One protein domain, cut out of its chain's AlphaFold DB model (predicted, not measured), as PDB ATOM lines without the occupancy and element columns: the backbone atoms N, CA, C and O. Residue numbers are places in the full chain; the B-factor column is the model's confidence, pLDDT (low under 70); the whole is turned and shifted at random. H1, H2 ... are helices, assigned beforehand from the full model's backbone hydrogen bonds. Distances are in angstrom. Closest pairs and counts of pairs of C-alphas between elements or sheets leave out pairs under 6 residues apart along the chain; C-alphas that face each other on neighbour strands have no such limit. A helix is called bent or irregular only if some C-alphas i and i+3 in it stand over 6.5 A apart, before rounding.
ATOM      1  N   GLY A 132      34.850 -49.226 -32.082       77.56
ATOM      2  CA  GLY A 132      33.709 -48.308 -32.072       77.56
ATOM      3  C   GLY A 132      33.943 -47.193 -31.056       77.56
ATOM      4  O   GLY A 132      33.662 -46.031 -31.331       77.56
ATOM      5  N   ALA A 133      34.609 -47.543 -29.956       77.38
ATOM      6  CA  ALA A 133      35.113 -46.642 -28.935       77.38
ATOM      7  C   ALA A 133      36.093 -45.563 -29.455       77.38
ATOM      8  O   ALA A 133      36.078 -44.429 -28.985       77.38
ATOM      9  N   PHE A 134      36.920 -45.873 -30.453       80.12
ATOM     10  CA  PHE A 134      37.806 -44.904 -31.101       80.12
ATOM     11  C   PHE A 134      37.037 -43.969 -32.040       80.12
ATOM     12  O   PHE A 134      37.274 -42.763 -32.051       80.12
ATOM     13  N   ILE A 135      36.068 -44.490 -32.800       85.62
ATOM     14  CA  ILE A 135      35.234 -43.657 -33.680       85.62
ATOM     15  C   ILE A 135      34.387 -42.688 -32.846       85.62
ATOM     16  O   ILE A 135      34.296 -41.501 -33.174       85.62
ATOM     17  N   THR A 136      33.791 -43.160 -31.746       84.25
ATOM     18  CA  THR A 136      33.041 -42.299 -30.820       84.25
ATOM     19  C   THR A 136      33.948 -41.257 -30.179       84.25
ATOM     20  O   THR A 136      33.552 -40.095 -30.093       84.25
ATOM     21  N   ALA A 137      35.180 -41.621 -29.822       83.00
ATOM     22  CA  ALA A 137      36.187 -40.691 -29.326       83.00
ATOM     23  C   ALA A 137      36.572 -39.611 -30.345       83.00
ATOM     24  O   ALA A 137      36.563 -38.431 -29.998       83.00
ATOM     25  N   ILE A 138      36.844 -39.977 -31.604       87.88
ATOM     26  CA  ILE A 138      37.117 -39.008 -32.679       87.88
ATOM     27  C   ILE A 138      35.921 -38.078 -32.864       87.88
ATOM     28  O   ILE A 138      36.090 -36.864 -32.957       87.88
ATOM     29  N   LYS A 139      34.703 -38.625 -32.899       88.44
ATOM     30  CA  LYS A 139      33.483 -37.831 -33.059       88.44
ATOM     31  C   LYS A 139      33.280 -36.870 -31.883       88.44
ATOM     32  O   LYS A 139      32.930 -35.709 -32.101       88.44
ATOM     33  N   ALA A 140      33.525 -37.313 -30.650       83.38
ATOM     34  CA  ALA A 140      33.452 -36.475 -29.455       83.38
ATOM     35  C   ALA A 140      34.501 -35.352 -29.493       83.38
ATOM     36  O   ALA A 140      34.149 -34.180 -29.364       83.38
ATOM     37  N   ALA A 141      35.762 -35.684 -29.775       87.44
ATOM     38  CA  ALA A 141      36.846 -34.715 -29.911       87.44
ATOM     39  C   ALA A 141      36.575 -33.695 -31.031       87.44
ATOM     40  O   ALA A 141      36.687 -32.486 -30.822       87.44
ATOM     41  N   GLY A 142      36.163 -34.172 -32.208       88.62
ATOM     42  CA  GLY A 142      35.867 -33.341 -33.372       88.62
ATOM     43  C   GLY A 142      34.676 -32.413 -33.144       88.62
ATOM     44  O   GLY A 142      34.765 -31.219 -33.427       88.62
ATOM     45  N   SER A 143      33.583 -32.931 -32.576       88.00
ATOM     46  CA  SER A 143      32.401 -32.117 -32.263       88.00
ATOM     47  C   SER A 143      32.688 -31.055 -31.199       88.00
ATOM     48  O   SER A 143      32.243 -29.918 -31.356       88.00
ATOM     49  N   TYR A 144      33.489 -31.374 -30.176       88.38
ATOM     50  CA  TYR A 144      33.944 -30.402 -29.181       88.38
ATOM     51  C   TYR A 144      34.815 -29.308 -29.810       88.38
ATOM     52  O   TYR A 144      34.539 -28.121 -29.636       88.38
ATOM     53  N   TYR A 145      35.839 -29.691 -30.581       89.38
ATOM     54  CA  TYR A 145      36.758 -28.739 -31.208       89.38
ATOM     55  C   TYR A 145      36.029 -27.793 -32.168       89.38
ATOM     56  O   TYR A 145      36.201 -26.572 -32.105       89.38
ATOM     57  N   PHE A 146      35.174 -28.345 -33.030       91.75
ATOM     58  CA  PHE A 146      34.397 -27.557 -33.980       91.75
ATOM     59  C   PHE A 146      33.374 -26.661 -33.273       91.75
ATOM     60  O   PHE A 146      33.272 -25.477 -33.597       91.75
ATOM     61  N   GLY A 147      32.682 -27.183 -32.254       89.62
ATOM     62  CA  GLY A 147      31.764 -26.405 -31.421       89.62
ATOM     63  C   GLY A 147      32.456 -25.218 -30.751       89.62
ATOM     64  O   GLY A 147      31.939 -24.104 -30.775       89.62
ATOM     65  N   LEU A 148      33.674 -25.412 -30.244       89.00
ATOM     66  CA  LEU A 148      34.461 -24.346 -29.631       89.00
ATOM     67  C   LEU A 148      34.880 -23.264 -30.643       89.00
ATOM     68  O   LEU A 148      34.834 -22.073 -30.330       89.00
ATOM     69  N   LYS A 149      35.274 -23.645 -31.867       90.38
ATOM     70  CA  LYS A 149      35.621 -22.688 -32.935       90.38
ATOM     71  C   LYS A 149      34.402 -21.901 -33.410       90.38
ATOM     72  O   LYS A 149      34.493 -20.683 -33.555       90.38
ATOM     73  N   LEU A 150      33.260 -22.570 -33.568       91.94
ATOM     74  CA  LEU A 150      31.992 -21.913 -33.882       91.94
ATOM     75  C   LEU A 150      31.554 -20.955 -32.772       91.94
ATOM     76  O   LEU A 150      31.152 -19.837 -33.077       91.94
ATOM     77  N   ALA A 151      31.675 -21.342 -31.499       90.31
ATOM     78  CA  ALA A 151      31.344 -20.478 -30.367       90.31
ATOM     79  C   ALA A 151      32.191 -19.192 -30.361       90.31
ATOM     80  O   ALA A 151      31.653 -18.097 -30.194       90.31
ATOM     81  N   LYS A 152      33.501 -19.304 -30.625       89.69
ATOM     82  CA  LYS A 152      34.404 -18.145 -30.757       89.69
ATOM     83  C   LYS A 152      34.004 -17.237 -31.923       89.69
ATOM     84  O   LYS A 152      33.977 -16.021 -31.766       89.69
ATOM     85  N   MET A 153      33.659 -17.820 -33.070       93.25
ATOM     86  CA  MET A 153      33.210 -17.072 -34.247       93.25
ATOM     87  C   MET A 153      31.881 -16.344 -33.992       93.25
ATOM     88  O   MET A 153      31.752 -15.175 -34.341       93.25
ATOM     89  N   LYS A 154      30.915 -16.998 -33.333       91.88
ATOM     90  CA  LYS A 154      29.646 -16.371 -32.933       91.88
ATOM     91  C   LYS A 154      29.867 -15.183 -32.005       91.88
ATOM     92  O   LYS A 154      29.279 -14.132 -32.231       91.88
ATOM     93  N   PHE A 155      30.748 -15.335 -31.016       88.94
ATOM     94  CA  PHE A 155      31.097 -14.256 -30.096       88.94
ATOM     95  C   PHE A 155      31.744 -13.068 -30.826       88.94
ATOM     96  O   PHE A 155      31.359 -11.927 -30.593       88.94
ATOM     97  N   ALA A 156      32.669 -13.331 -31.756       93.12
ATOM     98  CA  ALA A 156      33.324 -12.290 -32.551       93.12
ATOM     99  C   ALA A 156      32.356 -11.531 -33.476       93.12
ATOM    100  O   ALA A 156      32.547 -10.346 -33.728       93.12
ATOM    101  N   LEU A 157      31.311 -12.203 -33.963       95.81
ATOM    102  CA  LEU A 157      30.289 -11.622 -34.837       95.81
ATOM    103  C   LEU A 157      29.105 -11.006 -34.071       95.81
ATOM    104  O   LEU A 157      28.141 -10.580 -34.698       95.81
ATOM    105  N   GLY A 158      29.140 -10.984 -32.732       92.12
ATOM    106  CA  GLY A 158      28.032 -10.480 -31.911       92.12
ATOM    107  C   GLY A 158      26.737 -11.290 -32.049       92.12
ATOM    108  O   GLY A 158      25.662 -10.789 -31.727       92.12
ATOM    109  N   MET A 159      26.819 -12.530 -32.541       93.56
ATOM    110  CA  MET A 159      25.662 -13.412 -32.673       93.56
ATOM    111  C   MET A 159      25.234 -13.953 -31.310       93.56
ATOM    112  O   MET A 159      26.051 -14.133 -30.403       93.56
ATOM    113  N   GLU A 160      23.945 -14.263 -31.177       88.06
ATOM    114  CA  GLU A 160      23.401 -14.817 -29.944       88.06
ATOM    115  C   GLU A 160      24.088 -16.149 -29.590       88.06
ATOM    116  O   GLU A 160      24.081 -17.126 -30.347       88.06
ATOM    117  N   VAL A 161      24.735 -16.169 -28.425       86.44
ATOM    118  CA  VAL A 161      25.495 -17.321 -27.942       86.44
ATOM    119  C   VAL A 161      24.534 -18.313 -27.300       86.44
ATOM    120  O   VAL A 161      23.934 -18.031 -26.261       86.44
ATOM    121  N   THR A 162      24.426 -19.504 -27.886       89.75
ATOM    122  CA  THR A 162      23.583 -20.582 -27.363       89.75
ATOM    123  C   THR A 162      24.088 -21.053 -25.991       89.75
ATOM    124  O   THR A 162      25.286 -21.026 -25.711       89.75
ATOM    125  N   GLN A 163      23.204 -21.562 -25.125       87.75
ATOM    126  CA  GLN A 163      23.587 -22.103 -23.809       87.75
ATOM    127  C   GLN A 163      24.684 -23.185 -23.896       87.75
ATOM    128  O   GLN A 163      25.588 -23.219 -23.061       87.75
ATOM    129  N   LYS A 164      24.650 -24.026 -24.940       84.69
ATOM    130  CA  LYS A 164      25.692 -25.030 -25.223       84.69
ATOM    131  C   LYS A 164      27.063 -24.388 -25.465       84.69
ATOM    132  O   LYS A 164      28.059 -24.853 -24.921       84.69
ATOM    133  N   ASP A 165      27.096 -23.294 -26.219       86.00
ATOM    134  CA  ASP A 165      28.323 -22.559 -26.536       86.00
ATOM    135  C   ASP A 165      28.912 -21.918 -25.269       86.00
ATOM    136  O   ASP A 165      30.119 -21.994 -25.041       86.00
ATOM    137  N   ARG A 166      28.056 -21.371 -24.389       83.88
ATOM    138  CA  ARG A 166      28.484 -20.845 -23.079       83.88
ATOM    139  C   ARG A 166      29.144 -21.926 -22.226       83.88
ATOM    140  O   ARG A 166      30.207 -21.686 -21.666       83.88
ATOM    141  N   HIS A 167      28.557 -23.122 -22.169       84.25
ATOM    142  CA  HIS A 167      29.118 -24.232 -21.400       84.25
ATOM    143  C   HIS A 167      30.499 -24.665 -21.918       84.25
ATOM    144  O   HIS A 167      31.411 -24.860 -21.121       84.25
ATOM    145  N   LEU A 168      30.690 -24.755 -23.241       84.56
ATOM    146  CA  LEU A 168      31.990 -25.099 -23.839       84.56
ATOM    147  C   LEU A 168      33.090 -24.097 -23.455       84.56
ATOM    148  O   LEU A 168      34.213 -24.491 -23.139       84.56
ATOM    149  N   VAL A 169      32.762 -22.804 -23.440       84.12
ATOM    150  CA  VAL A 169      33.696 -21.750 -23.017       84.12
ATOM    151  C   VAL A 169      34.013 -21.864 -21.524       84.12
ATOM    152  O   VAL A 169      35.181 -21.764 -21.145       84.12
ATOM    153  N   THR A 170      33.014 -22.143 -20.685       86.62
ATOM    154  CA  THR A 170      33.211 -22.354 -19.244       86.62
ATOM    155  C   THR A 170      34.102 -23.561 -18.959       86.62
ATOM    156  O   THR A 170      35.036 -23.447 -18.170       86.62
ATOM    157  N   VAL A 171      33.876 -24.696 -19.631       81.50
ATOM    158  CA  VAL A 171      34.705 -25.906 -19.477       81.50
ATOM    159  C   VAL A 171      36.158 -25.615 -19.845       81.50
ATOM    160  O   VAL A 171      37.075 -26.001 -19.117       81.50
ATOM    161  N   ARG A 172      36.391 -24.869 -20.931       84.44
ATOM    162  CA  ARG A 172      37.738 -24.437 -21.319       84.44
ATOM    163  C   ARG A 172      38.390 -23.573 -20.240       84.44
ATOM    164  O   ARG A 172      39.511 -23.872 -19.845       84.44
ATOM    165  N   ALA A 173      37.689 -22.558 -19.734       85.50
ATOM    166  CA  ALA A 173      38.206 -21.666 -18.695       85.50
ATOM    167  C   ALA A 173      38.525 -22.416 -17.387       85.50
ATOM    168  O   ALA A 173      39.576 -22.208 -16.786       85.50
ATOM    169  N   GLN A 174      37.660 -23.346 -16.973       85.00
ATOM    170  CA  GLN A 174      37.916 -24.212 -15.818       85.00
ATOM    171  C   GLN A 174      39.138 -25.112 -16.034       85.00
ATOM    172  O   GLN A 174      39.929 -25.320 -15.115       85.00
ATOM    173  N   THR A 175      39.314 -25.638 -17.247       79.69
ATOM    174  CA  THR A 175      40.475 -26.476 -17.574       79.69
ATOM    175  C   THR A 175      41.770 -25.662 -17.560       79.69
ATOM    176  O   THR A 175      42.766 -26.124 -17.011       79.69
ATOM    177  N   GLU A 176      41.749 -24.431 -18.080       83.50
ATOM    178  CA  GLU A 176      42.875 -23.486 -18.000       83.50
ATOM    179  C   GLU A 176      43.266 -23.194 -16.545       83.50
ATOM    180  O   GLU A 176      44.443 -23.265 -16.195       83.50
ATOM    181  N   GLN A 177      42.282 -22.945 -15.675       84.56
ATOM    182  CA  GLN A 177      42.524 -22.715 -14.248       84.56
ATOM    183  C   GLN A 177      43.160 -23.929 -13.566       84.56
ATOM    184  O   GLN A 177      44.115 -23.772 -12.807       84.56
ATOM    185  N   LYS A 178      42.675 -25.143 -13.854       80.12
ATOM    186  CA  LYS A 178      43.263 -26.374 -13.305       80.12
ATOM    187  C   LYS A 178      44.698 -26.581 -13.781       80.12
ATOM    188  O   LYS A 178      45.555 -26.921 -12.973       80.12
ATOM    189  N   LEU A 179      44.976 -26.340 -15.061       78.25
ATOM    190  CA  LEU A 179      46.331 -26.466 -15.596       78.25
ATOM    191  C   LEU A 179      47.291 -25.466 -14.927       78.25
ATOM    192  O   LEU A 179      48.393 -25.841 -14.540       78.25
ATOM    193  N   ALA A 180      46.848 -24.221 -14.723       81.62
ATOM    194  CA  ALA A 180      47.625 -23.205 -14.014       81.62
ATOM    195  C   ALA A 180      47.877 -23.575 -12.542       81.62
ATOM    196  O   ALA A 180      48.963 -23.324 -12.023       81.62
ATOM    197  N   GLN A 181      46.907 -24.207 -11.871       84.31
ATOM    198  CA  GLN A 181      47.093 -24.726 -10.512       84.31
ATOM    199  C   GLN A 181      48.129 -25.852 -10.464       84.31
ATOM    200  O   GLN A 181      48.973 -25.855  -9.571       84.31
ATOM    201  N   VAL A 182      48.096 -26.784 -11.422       77.38
ATOM    202  CA  VAL A 182      49.082 -27.873 -11.494       77.38
ATOM    203  C   VAL A 182      50.483 -27.319 -11.736       77.38
ATOM    204  O   VAL A 182      51.396 -27.686 -11.005       77.38
ATOM    205  N   ASP A 183      50.655 -26.384 -12.674       81.56
ATOM    206  CA  ASP A 183      51.951 -25.737 -12.929       81.56
ATOM    207  C   ASP A 183      52.463 -24.966 -11.695       81.56
ATOM    208  O   ASP A 183      53.642 -25.042 -11.343       81.56
ATOM    209  N   ALA A 184      51.573 -24.282 -10.969       82.25
ATOM    210  CA  ALA A 184      51.921 -23.610  -9.718       82.25
ATOM    211  C   ALA A 184      52.372 -24.596  -8.626       82.25
ATOM    212  O   ALA A 184      53.364 -24.335  -7.942       82.25
ATOM    213  N   LEU A 185      51.687 -25.737  -8.482       81.75
ATOM    214  CA  LEU A 185      52.082 -26.799  -7.552       81.75
ATOM    215  C   LEU A 185      53.426 -27.415  -7.948       81.75
ATOM    216  O   LEU A 185      54.291 -27.591  -7.094       81.75
ATOM    217  N   GLN A 186      53.638 -27.679  -9.235       82.25
ATOM    218  CA  GLN A 186      54.886 -28.247  -9.741       82.25
ATOM    219  C   GLN A 186      56.071 -27.305  -9.486       82.25
ATOM    220  O   GLN A 186      57.117 -27.734  -8.999       82.25
ATOM    221  N   LYS A 187      55.884 -25.998  -9.710       85.31
ATOM    222  CA  LYS A 187      56.870 -24.963  -9.365       85.31
ATOM    223  C   LYS A 187      57.105 -24.853  -7.859       85.31
ATOM    224  O   LYS A 187      58.233 -24.602  -7.444       85.31
ATOM    225  N   ALA A 188      56.072 -25.027  -7.035       79.75
ATOM    226  CA  ALA A 188      56.216 -25.021  -5.580       79.75
ATOM    227  C   ALA A 188      57.026 -26.227  -5.076       79.75
ATOM    228  O   ALA A 188      57.869 -26.057  -4.198       79.75
ATOM    229  N   ASN A 230      38.013 -35.341 -13.074       49.81
ATOM    230  CA  ASN A 230      39.444 -35.674 -13.139       49.81
ATOM    231  C   ASN A 230      40.012 -36.051 -14.522       49.81
ATOM    232  O   ASN A 230      40.588 -37.122 -14.708       49.81
ATOM    233  N   LEU A 231      39.947 -35.126 -15.487       48.50
ATOM    234  CA  LEU A 231      40.827 -35.187 -16.659       48.50
ATOM    235  C   LEU A 231      42.279 -34.898 -16.234       48.50
ATOM    236  O   LEU A 231      42.697 -33.743 -16.150       48.50
ATOM    237  N   THR A 232      43.067 -35.943 -15.987       48.50
ATOM    238  CA  THR A 232      44.529 -35.839 -16.042       48.50
ATOM    239  C   THR A 232      44.890 -35.757 -17.518       48.50
ATOM    240  O   THR A 232      44.860 -36.762 -18.222       48.50
ATOM    241  N   VAL A 233      45.120 -34.547 -18.028       50.38
ATOM    242  CA  VAL A 233      45.519 -34.337 -19.423       50.38
ATOM    243  C   VAL A 233      46.992 -34.739 -19.523       50.38
ATOM    244  O   VAL A 233      47.826 -34.016 -18.977       50.38
ATOM    245  N   PRO A 234      47.361 -35.863 -20.170       46.22
ATOM    246  CA  PRO A 234      48.761 -36.083 -20.480       46.22
ATOM    247  C   PRO A 234      49.187 -34.944 -21.406       46.22
ATOM    248  O   PRO A 234      48.617 -34.753 -22.484       46.22
ATOM    249  N   VAL A 235      50.145 -34.139 -20.954       48.16
ATOM    250  CA  VAL A 235      50.775 -33.114 -21.783       48.16
ATOM    251  C   VAL A 235      51.612 -33.862 -22.816       48.16
ATOM    252  O   VAL A 235      52.762 -34.210 -22.578       48.16
ATOM    253  N   ILE A 236      50.996 -34.191 -23.950       50.91
ATOM    254  CA  ILE A 236      51.712 -34.710 -25.112       50.91
ATOM    255  C   ILE A 236      52.509 -33.522 -25.669       50.91
ATOM    256  O   ILE A 236      51.927 -32.525 -26.098       50.91
ATOM    257  N   SER A 237      53.836 -33.603 -25.577       50.06
ATOM    258  CA  SER A 237      54.797 -32.585 -26.024       50.06
ATOM    259  C   SER A 237      54.565 -32.106 -27.482       50.06
ATOM    260  O   SER A 237      54.002 -32.851 -28.285       50.06
ATOM    261  N   PRO A 238      54.958 -30.859 -27.837       61.25
ATOM    262  CA  PRO A 238      54.211 -29.960 -28.743       61.25
ATOM    263  C   PRO A 238      54.512 -30.127 -30.251       61.25
ATOM    264  O   PRO A 238      55.505 -30.777 -30.580       61.25
ATOM    265  N   PRO A 239      53.703 -29.526 -31.177       54.59
ATOM    266  CA  PRO A 239      52.955 -28.259 -31.052       54.59
ATOM    267  C   PRO A 239      51.429 -28.394 -31.236       54.59
ATOM    268  O   PRO A 239      50.892 -28.146 -32.314       54.59
ATOM    269  N   MET A 240      50.688 -28.733 -30.178       62.44
ATOM    270  CA  MET A 240      49.218 -28.681 -30.205       62.44
ATOM    271  C   MET A 240      48.679 -27.494 -29.397       62.44
ATOM    272  O   MET A 240      49.123 -27.226 -28.285       62.44
ATOM    273  N   THR A 241      47.690 -26.779 -29.950       80.00
ATOM    274  CA  THR A 241      46.951 -25.728 -29.224       80.00
ATOM    275  C   THR A 241      46.172 -26.327 -28.049       80.00
ATOM    276  O   THR A 241      45.702 -27.458 -28.158       80.00
ATOM    277  N   LEU A 242      45.931 -25.553 -26.985       80.44
ATOM    278  CA  LEU A 242      45.143 -25.988 -25.821       80.44
ATOM    279  C   LEU A 242      43.762 -26.564 -26.194       80.44
ATOM    280  O   LEU A 242      43.324 -27.565 -25.640       80.44
ATOM    281  N   ASP A 243      43.082 -25.972 -27.177       80.56
ATOM    282  CA  ASP A 243      41.783 -26.468 -27.654       80.56
ATOM    283  C   ASP A 243      41.887 -27.921 -28.168       80.56
ATOM    284  O   ASP A 243      40.977 -28.727 -27.983       80.56
ATOM    285  N   CYS A 244      43.022 -28.256 -28.789       81.44
ATOM    286  CA  CYS A 244      43.313 -29.581 -29.320       81.44
ATOM    287  C   CYS A 244      43.676 -30.567 -28.202       81.44
ATOM    288  O   CYS A 244      43.214 -31.701 -28.243       81.44
ATOM    289  N   SER A 245      44.424 -30.152 -27.172       80.31
ATOM    290  CA  SER A 245      44.729 -31.036 -26.035       80.31
ATOM    291  C   SER A 245      43.485 -31.360 -25.200       80.31
ATOM    292  O   SER A 245      43.316 -32.503 -24.768       80.31
ATOM    293  N   ILE A 246      42.561 -30.405 -25.040       82.56
ATOM    294  CA  ILE A 246      41.262 -30.656 -24.397       82.56
ATOM    295  C   ILE A 246      40.417 -31.613 -25.251       82.56
ATOM    296  O   ILE A 246      39.870 -32.580 -24.732       82.56
ATOM    297  N   ALA A 247      40.349 -31.395 -26.567       82.94
ATOM    298  CA  ALA A 247      39.616 -32.286 -27.466       82.94
ATOM    299  C   ALA A 247      40.182 -33.718 -27.452       82.94
ATOM    300  O   ALA A 247      39.423 -34.679 -27.358       82.94
ATOM    301  N   VAL A 248      41.509 -33.864 -27.495       83.81
ATOM    302  CA  VAL A 248      42.190 -35.166 -27.439       83.81
ATOM    303  C   VAL A 248      41.937 -35.857 -26.103       83.81
ATOM    304  O   VAL A 248      41.597 -37.034 -26.091       83.81
ATOM    305  N   SER A 249      42.050 -35.151 -24.980       81.56
ATOM    306  CA  SER A 249      41.814 -35.746 -23.658       81.56
ATOM    307  C   SER A 249      40.349 -36.140 -23.440       81.56
ATOM    308  O   SER A 249      40.089 -37.218 -22.906       81.56
ATOM    309  N   LEU A 250      39.395 -35.347 -23.938       81.00
ATOM    310  CA  LEU A 250      37.980 -35.724 -24.001       81.00
ATOM    311  C   LEU A 250      37.773 -36.980 -24.858       81.00
ATOM    312  O   LEU A 250      37.062 -37.903 -24.453       81.00
ATOM    313  N   GLY A 251      38.410 -37.020 -26.030       82.50
ATOM    314  CA  GLY A 251      38.416 -38.183 -26.909       82.50
ATOM    315  C   GLY A 251      38.945 -39.420 -26.189       82.50
ATOM    316  O   GLY A 251      38.261 -40.433 -26.146       82.50
ATOM    317  N   MET A 252      40.099 -39.328 -25.530       81.38
ATOM    318  CA  MET A 252      40.699 -40.435 -24.777       81.38
ATOM    319  C   MET A 252      39.822 -40.900 -23.610       81.38
ATOM    320  O   MET A 252      39.693 -42.101 -23.387       81.38
ATOM    321  N   ALA A 253      39.183 -39.981 -22.880       79.69
ATOM    322  CA  ALA A 253      38.243 -40.337 -21.818       79.69
ATOM    323  C   ALA A 253      37.010 -41.070 -22.374       79.69
ATOM    324  O   ALA A 253      36.585 -42.085 -21.821       79.69
ATOM    325  N   THR A 254      36.481 -40.595 -23.506       81.81
ATOM    326  CA  THR A 254      35.354 -41.222 -24.211       81.81
ATOM    327  C   THR A 254      35.741 -42.597 -24.747       81.81
ATOM    328  O   THR A 254      34.974 -43.545 -24.596       81.81
ATOM    329  N   TRP A 255      36.947 -42.725 -25.310       82.00
ATOM    330  CA  TRP A 255      37.492 -43.994 -25.777       82.00
ATOM    331  C   TRP A 255      37.593 -44.977 -24.622       82.00
ATOM    332  O   TRP A 255      37.011 -46.049 -24.702       82.00
ATOM    333  N   ARG A 256      38.260 -44.605 -23.525       80.31
ATOM    334  CA  ARG A 256      38.433 -45.484 -22.364       80.31
ATOM    335  C   ARG A 256      37.085 -45.978 -21.843       80.31
ATOM    336  O   ARG A 256      36.918 -47.172 -21.631       80.31
ATOM    337  N   LYS A 257      36.104 -45.081 -21.708       79.44
ATOM    338  CA  LYS A 257      34.751 -45.445 -21.277       79.44
ATOM    339  C   LYS A 257      34.090 -46.439 -22.238       79.44
ATOM    340  O   LYS A 257      33.675 -47.508 -21.807       79.44
ATOM    341  N   ALA A 258      34.043 -46.112 -23.528       78.44
ATOM    342  CA  ALA A 258      33.418 -46.966 -24.533       78.44
ATOM    343  C   ALA A 258      34.168 -48.298 -24.729       78.44
ATOM    344  O   ALA A 258      33.561 -49.303 -25.080       78.44
ATOM    345  N   TRP A 259      35.478 -48.327 -24.471       74.44
ATOM    346  CA  TRP A 259      36.293 -49.539 -24.491       74.44
ATOM    347  C   TRP A 259      35.932 -50.472 -23.334       74.44
ATOM    348  O   TRP A 259      35.740 -51.666 -23.548       74.44
ATOM    349  N   HIS A 260      35.774 -49.937 -22.119       68.25
ATOM    350  CA  HIS A 260      35.336 -50.735 -20.974       68.25
ATOM    351  C   HIS A 260      33.892 -51.226 -21.114       68.25
ATOM    352  O   HIS A 260      33.634 -52.380 -20.797       68.25
ATOM    353  N   GLU A 261      32.977 -50.408 -21.641       68.56
ATOM    354  CA  GLU A 261      31.596 -50.837 -21.927       68.56
ATOM    355  C   GLU A 261      31.559 -51.965 -22.969       68.56
ATOM    356  O   GLU A 261      30.743 -52.872 -22.880       68.56
ATOM    357  N   SER A 262      32.493 -51.970 -23.924       61.78
ATOM    358  CA  SER A 262      32.567 -53.012 -24.951       61.78
ATOM    359  C   SER A 262      33.101 -54.365 -24.455       61.78
ATOM    360  O   SER A 262      32.925 -55.369 -25.134       61.78
ATOM    361  N   ARG A 263      33.703 -54.426 -23.258       61.28
ATOM    362  CA  ARG A 263      34.130 -55.695 -22.638       61.28
ATOM    363  C   ARG A 263      32.970 -56.519 -22.068       61.28
ATOM    364  O   ARG A 263      33.196 -57.664 -21.693       61.28
ATOM    365  N   GLU A 264      31.752 -55.977 -22.037       58.75
ATOM    366  CA  GLU A 264      30.547 -56.696 -21.592       58.75
ATOM    367  C   GLU A 264      30.231 -57.934 -22.449       58.75
ATOM    368  O   GLU A 264      29.599 -58.863 -21.956       58.75
ATOM    369  N   ASP A 265      30.739 -57.993 -23.686       59.78
ATOM    370  CA  ASP A 265      30.544 -59.124 -24.601       59.78
ATOM    371  C   ASP A 265      31.530 -60.292 -24.359       59.78
ATOM    372  O   ASP A 265      31.415 -61.348 -24.983       59.78
ATOM    373  N   PHE A 266      32.521 -60.136 -23.469       59.94
ATOM    374  CA  PHE A 266      33.519 -61.170 -23.178       59.94
ATOM    375  C   PHE A 266      33.117 -61.972 -21.938       59.94
ATOM    376  O   PHE A 266      33.674 -61.780 -20.857       59.94
ATOM    377  N   MET A 267      32.135 -62.866 -22.083       65.19
ATOM    378  CA  MET A 267      31.777 -63.791 -21.008       65.19
ATOM    379  C   MET A 267      32.213 -65.227 -21.328       65.19
ATOM    380  O   MET A 267      31.909 -65.724 -22.417       65.19
TER     381      MET A 267
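This is residues 132 to 188 and 230 to 267 of the 330 residues of an uncharacterized protein of Carpinus fangiana (UniProt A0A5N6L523). Two long helices, H1 and H3, lie side by side and run opposite ways, and a third long helix, H2, is set crosswise to this pair at nearly a right angle. H2 begins beside residues 144 to 151 of H1, passes close to the first turns of H3, and sticks out beyond the pair as an arm with residues 180 to 188. The pair of H1 and H3 makes the longest axis, and a loop of residues 230 to 241 leads into H3. The printed part has 95 residues with three named helices in the order H1, H2, H3 and no named strand, and the class is all helix. The whole is loose, with a radius of gyration of the C-alphas of 15.8 A and spans of 54 by 40 by 24 A.

The printed part begins with H1, residues 132 to 156, 36.0 A from first to last C-alpha. The C-alpha of Gly 132 is at (33.709, -48.308, -32.072) and that of Ala 156 at (33.324, -12.290, -32.551), and y is the coordinate that changes along this helix. H2, residues 163 to 188, is the longest helix by residues, with 26, and measures 37.5 A. It ends at the C-alpha of Ala 188, at (56.216, -25.021, -5.580). Residues 189 to 229 are not printed, and residues 230 to 241 form a stretch of 12 residues with no named element. H3, residues 242 to 265, measures 36.2 A and ends at the C-alpha of Asp 265, at (30.544, -59.124, -24.601). H3 is neither bent nor irregular, but only just: C-alphas 262 and 265 are 6.4 A apart.

H1 touches H2 and also touches H3. H1 and H2 touch with 9 pairs of C-alphas within 8 A, and the closest are those of Ala 151 and Asp 165, 5.3 A apart. H1 touches H2 with residues 144 to 151 alone, and H2 touches H1 with residues 165 to 169 alone. Their lines are about perpendicular, at 79 degrees. H1 and H3 touch with 36 pairs of C-alphas within 8 A, and the closest are those of Ala 137 and Gly 251, 4.1 A apart. These two run opposite ways at a shallow tilt of 29 degrees, with their centres 13.8 A apart. H2 and H3 are close but not clearly touching: their closest C-alphas, those of Arg 172 and Ile 246, are 7.8 A apart. The lines of H2 and H3 are about perpendicular, at 80 degrees. Residues 180 to 188, which belong to H2, stand free. In H1 and H2 every pair of O i and N i+4 is within hydrogen-bond range, and in H3 18 of 20 such pairs are.

The two C-alphas farthest apart are those of Gly 158 and Met 267, at 54.5 A. Without the residues that stand free, the body has 86 residues, spans 54 by 28 by 21 A and has a radius of gyration of 14.9 A. H1 and H2 are joined by a short link of 6 residues. The link from H2 to H3 runs across the cut, where residues 189 to 229 are not printed, and C-alphas 188 and 230 are 21.3 A apart. The C-alphas of residues 230 to 241 lie 9 to 17 A from the mean of the C-alphas. The mean pLDDT of the printed part is 79.0, and the model's confidence is low, under 70, in residues 230 to 240 and 260 to 267.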